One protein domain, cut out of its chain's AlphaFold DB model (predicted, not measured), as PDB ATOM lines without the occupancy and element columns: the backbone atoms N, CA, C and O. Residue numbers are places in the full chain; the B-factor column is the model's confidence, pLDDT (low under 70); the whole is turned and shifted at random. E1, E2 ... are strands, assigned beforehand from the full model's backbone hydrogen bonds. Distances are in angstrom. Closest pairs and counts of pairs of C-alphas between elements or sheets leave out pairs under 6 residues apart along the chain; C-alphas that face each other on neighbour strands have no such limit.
ATOM      1  N   GLY A 376     197.599 105.458 138.411       81.62
ATOM      2  CA  GLY A 376     198.169 105.081 137.116       81.62
ATOM      3  C   GLY A 376     198.288 106.303 136.209       81.62
ATOM      4  O   GLY A 376     197.285 106.958 135.931       81.62
ATOM      5  N   VAL A 377     199.494 106.614 135.737       82.88
ATOM      6  CA  VAL A 377     199.758 107.767 134.859       82.88
ATOM      7  C   VAL A 377     200.498 107.336 133.606       82.88
ATOM      8  O   VAL A 377     201.371 106.474 133.655       82.88
ATOM      9  N   ARG A 378     200.127 107.949 132.479       82.12
ATOM     10  CA  ARG A 378     200.821 107.776 131.201       82.12
ATOM     11  C   ARG A 378     201.905 108.842 131.014       82.12
ATOM     12  O   ARG A 378     203.040 108.504 130.715       82.12
ATOM     13  N   ASN A 379     201.555 110.096 131.301       87.25
ATOM     14  CA  ASN A 379     202.505 111.179 131.531       87.25
ATOM     15  C   ASN A 379     202.209 111.818 132.889       87.25
ATOM     16  O   ASN A 379     201.043 111.976 133.258       87.25
ATOM     17  N   LEU A 380     203.251 112.209 133.614       89.81
ATOM     18  CA  LEU A 380     203.158 112.995 134.843       89.81
ATOM     19  C   LEU A 380     204.259 114.043 134.813       89.81
ATOM     20  O   LEU A 380     205.400 113.698 134.537       89.81
ATOM     21  N   ARG A 381     203.947 115.297 135.137       88.88
ATOM     22  CA  ARG A 381     204.951 116.346 135.309       88.88
ATOM     23  C   ARG A 381     204.580 117.217 136.496       88.88
ATOM     24  O   ARG A 381     203.455 117.699 136.562       88.88
ATOM     25  N   THR A 382     205.502 117.401 137.437       89.81
ATOM     26  CA  THR A 382     205.221 118.191 138.652       89.81
ATOM     27  C   THR A 382     205.488 119.687 138.485       89.81
ATOM     28  O   THR A 382     205.122 120.458 139.364       89.81
ATOM     29  N   ASN A 383     206.161 120.101 137.407       86.12
ATOM     30  CA  ASN A 383     206.415 121.502 137.056       86.12
ATOM     31  C   ASN A 383     206.779 121.614 135.565       86.12
ATOM     32  O   ASN A 383     207.315 120.658 135.007       86.12
ATOM     33  N   ASP A 384     206.561 122.764 134.933       83.81
ATOM     34  CA  ASP A 384     206.840 122.966 133.502       83.81
ATOM     35  C   ASP A 384     208.342 122.988 133.184       83.81
ATOM     36  O   ASP A 384     208.771 122.558 132.112       83.81
ATOM     37  N   SER A 385     209.158 123.463 134.126       85.75
ATOM     38  CA  SER A 385     210.614 123.531 134.008       85.75
ATOM     39  C   SER A 385     211.286 123.449 135.383       85.75
ATOM     40  O   SER A 385     210.623 123.321 136.415       85.75
ATOM     41  N   GLY A 386     212.619 123.470 135.407       85.19
ATOM     42  CA  GLY A 386     213.372 123.457 136.655       85.19
ATOM     43  C   GLY A 386     213.360 122.092 137.358       85.19
ATOM     44  O   GLY A 386     213.286 121.034 136.718       85.19
ATOM     45  N   THR A 387     213.391 122.122 138.693       86.62
ATOM     46  CA  THR A 387     213.257 120.933 139.549       86.62
ATOM     47  C   THR A 387     211.874 120.305 139.395       86.62
ATOM     48  O   THR A 387     210.865 120.928 139.726       86.62
ATOM     49  N   ARG A 388     211.822 119.057 138.922       91.50
ATOM     50  CA  ARG A 388     210.563 118.334 138.688       91.50
ATOM     51  C   ARG A 388     210.757 116.824 138.621       91.50
ATOM     52  O   ARG A 388     211.845 116.347 138.296       91.50
ATOM     53  N   LEU A 389     209.672 116.098 138.866       91.50
ATOM     54  CA  LEU A 389     209.504 114.699 138.486       91.50
ATOM     55  C   LEU A 389     208.756 114.632 137.156       91.50
ATOM     56  O   LEU A 389     207.787 115.367 136.954       91.50
ATOM     57  N   GLU A 390     209.190 113.736 136.275       91.62
ATOM     58  CA  GLU A 390     208.575 113.526 134.973       91.62
ATOM     59  C   GLU A 390     208.440 112.032 134.647       91.62
ATOM     60  O   GLU A 390     209.426 111.303 134.687       91.62
ATOM     61  N   ILE A 391     207.225 111.581 134.326       91.25
ATOM     62  CA  ILE A 391     206.947 110.298 133.666       91.25
ATOM     63  C   ILE A 391     206.519 110.623 132.245       91.25
ATOM     64  O   ILE A 391     205.643 111.473 132.065       91.25
ATOM     65  N   ASN A 392     207.119 109.963 131.259       85.44
ATOM     66  CA  ASN A 392     206.850 110.234 129.855       85.44
ATOM     67  C   ASN A 392     206.633 108.930 129.075       85.44
ATOM     68  O   ASN A 392     207.413 107.981 129.153       85.44
ATOM     69  N   GLU A 393     205.528 108.882 128.335       83.38
ATOM     70  CA  GLU A 393     205.108 107.719 127.557       83.38
ATOM     71  C   GLU A 393     205.968 107.494 126.317       83.38
ATOM     72  O   GLU A 393     206.174 106.354 125.908       83.38
ATOM     73  N   SER A 394     206.454 108.584 125.716       80.00
ATOM     74  CA  SER A 394     207.144 108.553 124.424       80.00
ATOM     75  C   SER A 394     208.481 107.829 124.508       80.00
ATOM     76  O   SER A 394     208.881 107.156 123.563       80.00
ATOM     77  N   ASP A 395     209.137 107.921 125.659       72.31
ATOM     78  CA  ASP A 395     210.423 107.298 125.941       72.31
ATOM     79  C   ASP A 395     210.348 106.256 127.068       72.31
ATOM     80  O   ASP A 395     211.382 105.728 127.487       72.31
ATOM     81  N   ASN A 396     209.129 105.958 127.540       76.94
ATOM     82  CA  ASN A 396     208.835 105.032 128.630       76.94
ATOM     83  C   ASN A 396     209.772 105.250 129.832       76.94
ATOM     84  O   ASN A 396     210.454 104.321 130.292       76.94
ATOM     85  N   SER A 397     209.866 106.510 130.272       81.12
ATOM     86  CA  SER A 397     210.853 106.945 131.257       81.12
ATOM     87  C   SER A 397     210.260 107.551 132.526       81.12
ATOM     88  O   SER A 397     209.178 108.136 132.520       81.12
ATOM     89  N   LEU A 398     211.021 107.432 133.618       88.31
ATOM     90  CA  LEU A 398     210.856 108.168 134.870       88.31
ATOM     91  C   LEU A 398     212.116 109.010 135.109       88.31
ATOM     92  O   LEU A 398     213.218 108.468 135.206       88.31
ATOM     93  N   SER A 399     211.958 110.327 135.221       86.75
ATOM     94  CA  SER A 399     213.052 111.300 135.252       86.75
ATOM     95  C   SER A 399     212.926 112.288 136.415       86.75
ATOM     96  O   SER A 399     211.851 112.820 136.681       86.75
ATOM     97  N   PHE A 400     214.047 112.587 137.076       86.81
ATOM     98  CA  PHE A 400     214.175 113.616 138.108       86.81
ATOM     99  C   PHE A 400     215.082 114.738 137.600       86.81
ATOM    100  O   PHE A 400     216.246 114.502 137.268       86.81
ATOM    101  N   TYR A 401     214.574 115.965 137.573       85.25
ATOM    102  CA  TYR A 401     215.325 117.168 137.216       85.25
ATOM    103  C   TYR A 401     215.672 117.974 138.467       85.25
ATOM    104  O   TYR A 401     214.912 117.989 139.435       85.25
ATOM    105  N   SER A 402     216.805 118.673 138.431       79.06
ATOM    106  CA  SER A 402     217.289 119.509 139.530       79.06
ATOM    107  C   SER A 402     217.729 120.868 138.998       79.06
ATOM    108  O   SER A 402     218.642 120.932 138.176       79.06
ATOM    109  N   GLY A 403     217.138 121.948 139.514       77.94
ATOM    110  CA  GLY A 403     217.440 123.317 139.090       77.94
ATOM    111  C   GLY A 403     217.215 123.514 137.591       77.94
ATOM    112  O   GLY A 403     216.374 122.844 137.003       77.94
ATOM    113  N   ASP A 404     218.005 124.379 136.962       73.25
ATOM    114  CA  ASP A 404     217.837 124.770 135.552       73.25
ATOM    115  C   ASP A 404     218.476 123.795 134.545       73.25
ATOM    116  O   ASP A 404     218.770 124.156 133.404       73.25
ATOM    117  N   LEU A 405     218.748 122.552 134.954       58.28
ATOM    118  CA  LEU A 405     219.340 121.562 134.059       58.28
ATOM    119  C   LEU A 405     218.367 121.205 132.925       58.28
ATOM    120  O   LEU A 405     217.224 120.809 133.152       58.28
ATOM    121  N   VAL A 406     218.865 121.286 131.688       66.12
ATOM    122  CA  VAL A 406     218.121 120.907 130.472       66.12
ATOM    123  C   VAL A 406     217.937 119.383 130.381       66.12
ATOM    124  O   VAL A 406     216.962 118.900 129.808       66.12
ATOM    125  N   SER A 407     218.834 118.624 131.015       69.12
ATOM    126  CA  SER A 407     218.819 117.158 131.083       69.12
ATOM    127  C   SER A 407     218.506 116.674 132.506       69.12
ATOM    128  O   SER A 407     218.884 117.349 133.467       69.12
ATOM    129  N   PRO A 408     217.842 115.513 132.678       73.75
ATOM    130  CA  PRO A 408     217.506 115.005 134.003       73.75
ATOM    131  C   PRO A 408     218.761 114.592 134.776       73.75
ATOM    132  O   PRO A 408     219.705 114.045 134.207       73.75
ATOM    133  N   ALA A 409     218.753 114.829 136.087       68.38
ATOM    134  CA  ALA A 409     219.806 114.377 136.991       68.38
ATOM    135  C   ALA A 409     219.781 112.848 137.142       68.38
ATOM    136  O   ALA A 409     220.832 112.218 137.196       68.38
ATOM    137  N   ILE A 410     218.583 112.250 137.156       71.94
ATOM    138  CA  ILE A 410     218.366 110.798 137.198       71.94
ATOM    139  C   ILE A 410     217.284 110.447 136.175       71.94
ATOM    140  O   ILE A 410     216.240 111.095 136.158       71.94
ATOM    141  N   ARG A 411     217.503 109.415 135.354       74.25
ATOM    142  CA  ARG A 411     216.517 108.894 134.397       74.25
ATOM    143  C   ARG A 411     216.519 107.371 134.411       74.25
ATOM    144  O   ARG A 411     217.578 106.754 134.363       74.25
ATOM    145  N   LEU A 412     215.333 106.783 134.466       74.00
ATOM    146  CA  LEU A 412     215.081 105.348 134.392       74.00
ATOM    147  C   LEU A 412     214.259 105.085 133.134       74.00
ATOM    148  O   LEU A 412     213.220 105.713 132.959       74.00
ATOM    149  N   THR A 413     214.708 104.185 132.267       70.19
ATOM    150  CA  THR A 413     214.017 103.819 131.022       70.19
ATOM    151  C   THR A 413     213.920 102.304 130.904       70.19
ATOM    152  O   THR A 413     214.828 101.578 131.312       70.19
ATOM    153  N   SER A 414     212.827 101.812 130.323       57.66
ATOM    154  CA  SER A 414     212.712 100.417 129.892       57.66
ATOM    155  C   SER A 414     212.834 100.367 128.372       57.66
ATOM    156  O   SER A 414     211.962 100.847 127.649       57.66
ATOM    157  N   LEU A 415     213.947  99.814 127.887       55.44
ATOM    158  CA  LEU A 415     214.179  99.604 126.461       55.44
ATOM    159  C   LEU A 415     213.497  98.300 126.035       55.44
ATOM    160  O   LEU A 415     213.923  97.216 126.434       55.44
ATOM    161  N   ASN A 416     212.464  98.395 125.197       43.03
ATOM    162  CA  ASN A 416     212.005  97.239 124.436       43.03
ATOM    163  C   ASN A 416     213.050  96.943 123.355       43.03
ATOM    164  O   ASN A 416     213.446  97.816 122.586       43.03
ATOM    165  N   SER A 417     213.530  95.707 123.348       48.06
ATOM    166  CA  SER A 417     214.523  95.149 122.431       48.06
ATOM    167  C   SER A 417     214.426  95.680 120.991       48.06
ATOM    168  O   SER A 417     213.422  95.444 120.321       48.06
ATOM    169  N   GLY A 418     215.503  96.295 120.488       39.06
ATOM    170  CA  GLY A 418     215.757  96.404 119.044       39.06
ATOM    171  C   GLY A 418     216.180  97.770 118.504       39.06
ATOM    172  O   GLY A 418     216.755  97.816 117.422       39.06
ATOM    173  N   GLY A 425     224.810 103.038 128.502       34.22
ATOM    174  CA  GLY A 425     224.483 102.579 129.854       34.22
ATOM    175  C   GLY A 425     223.109 102.964 130.415       34.22
ATOM    176  O   GLY A 425     222.750 104.130 130.541       34.22
ATOM    177  N   ALA A 426     222.377 101.975 130.926       35.22
ATOM    178  CA  ALA A 426     221.475 102.238 132.041       35.22
ATOM    179  C   ALA A 426     222.334 102.715 133.229       35.22
ATOM    180  O   ALA A 426     222.884 101.909 133.979       35.22
ATOM    181  N   PHE A 427     222.526 104.026 133.352       42.59
ATOM    182  CA  PHE A 427     223.234 104.634 134.468       42.59
ATOM    183  C   PHE A 427     222.219 105.147 135.485       42.59
ATOM    184  O   PHE A 427     221.425 106.036 135.189       42.59
ATOM    185  N   ILE A 428     222.317 104.672 136.727       46.72
ATOM    186  CA  ILE A 428     221.905 105.498 137.861       46.72
ATOM    187  C   ILE A 428     222.976 106.588 137.983       46.72
ATOM    188  O   ILE A 428     224.026 106.378 138.588       46.72
ATOM    189  N   ASN A 429     222.756 107.739 137.353       41.34
ATOM    190  CA  ASN A 429     223.646 108.882 137.508       41.34
ATOM    191  C   ASN A 429     223.335 109.581 138.842       41.34
ATOM    192  O   ASN A 429     222.524 110.498 138.903       41.34
ATOM    193  N   VAL A 430     223.933 109.126 139.947       42.41
ATOM    194  CA  VAL A 430     223.833 109.839 141.232       42.41
ATOM    195  C   VAL A 430     224.822 111.003 141.220       42.41
ATOM    196  O   VAL A 430     225.974 110.871 141.629       42.41
ATOM    197  N   THR A 431     224.383 112.171 140.757       39.09
ATOM    198  CA  THR A 431     225.164 113.408 140.885       39.09
ATOM    199  C   THR A 431     224.964 113.994 142.281       39.09
ATOM    200  O   THR A 431     224.149 114.883 142.513       39.09
TER     201      THR A 431
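What this domain is: This is residues 376 to 418 and 425 to 431 of the 624 residues of an uncharacterized protein of Elizabethkingia sp. 2-6 (UniProt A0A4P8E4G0). With little regular structure, this is one small sheet of three short strands, side by side, with loose chain along both edges: residues 380 to 381 pair with E1, and residues 425 to 431 lie on E3's side. The 50 printed residues hold E1, E2 and E3, 14 residues, in a meander, each strand the antiparallel neighbour of the one before; the class is all strand. It is only just compact, close to loose, with a radius of gyration of the C-alphas of 11.3 A and spans of 33 by 26 by 16 A.

How they stand to each other: Residues 380 to 381 pair antiparallel with residues 390 to 391 of E1, residues 388 to 392. E1 and E2, residues 397 to 401, form a hairpin at 163 degrees; N 390 and O 399 are 2.8 A apart, within hydrogen-bond range. E2 and E3, residues 410 to 413, form a hairpin at 173 degrees, with N 400 and O 410 at 2.8 A.

Where its parts are: E1 begins at C-alpha 388 (210.563, 118.334, 138.688) and is 12.5 A long, E2 12.6 A. E3, 10.3 A, ends at C-alpha 413 (214.017, 103.819, 131.022).

The domain as a whole: C-alphas 403 and 418 are farthest apart, 33.6 A. Residues 419 to 424 are not printed; the gap is 15.2 A. No link is long. pLDDT is under 70 at residues 405 to 407, 409, 414 to 418 and 425 to 431.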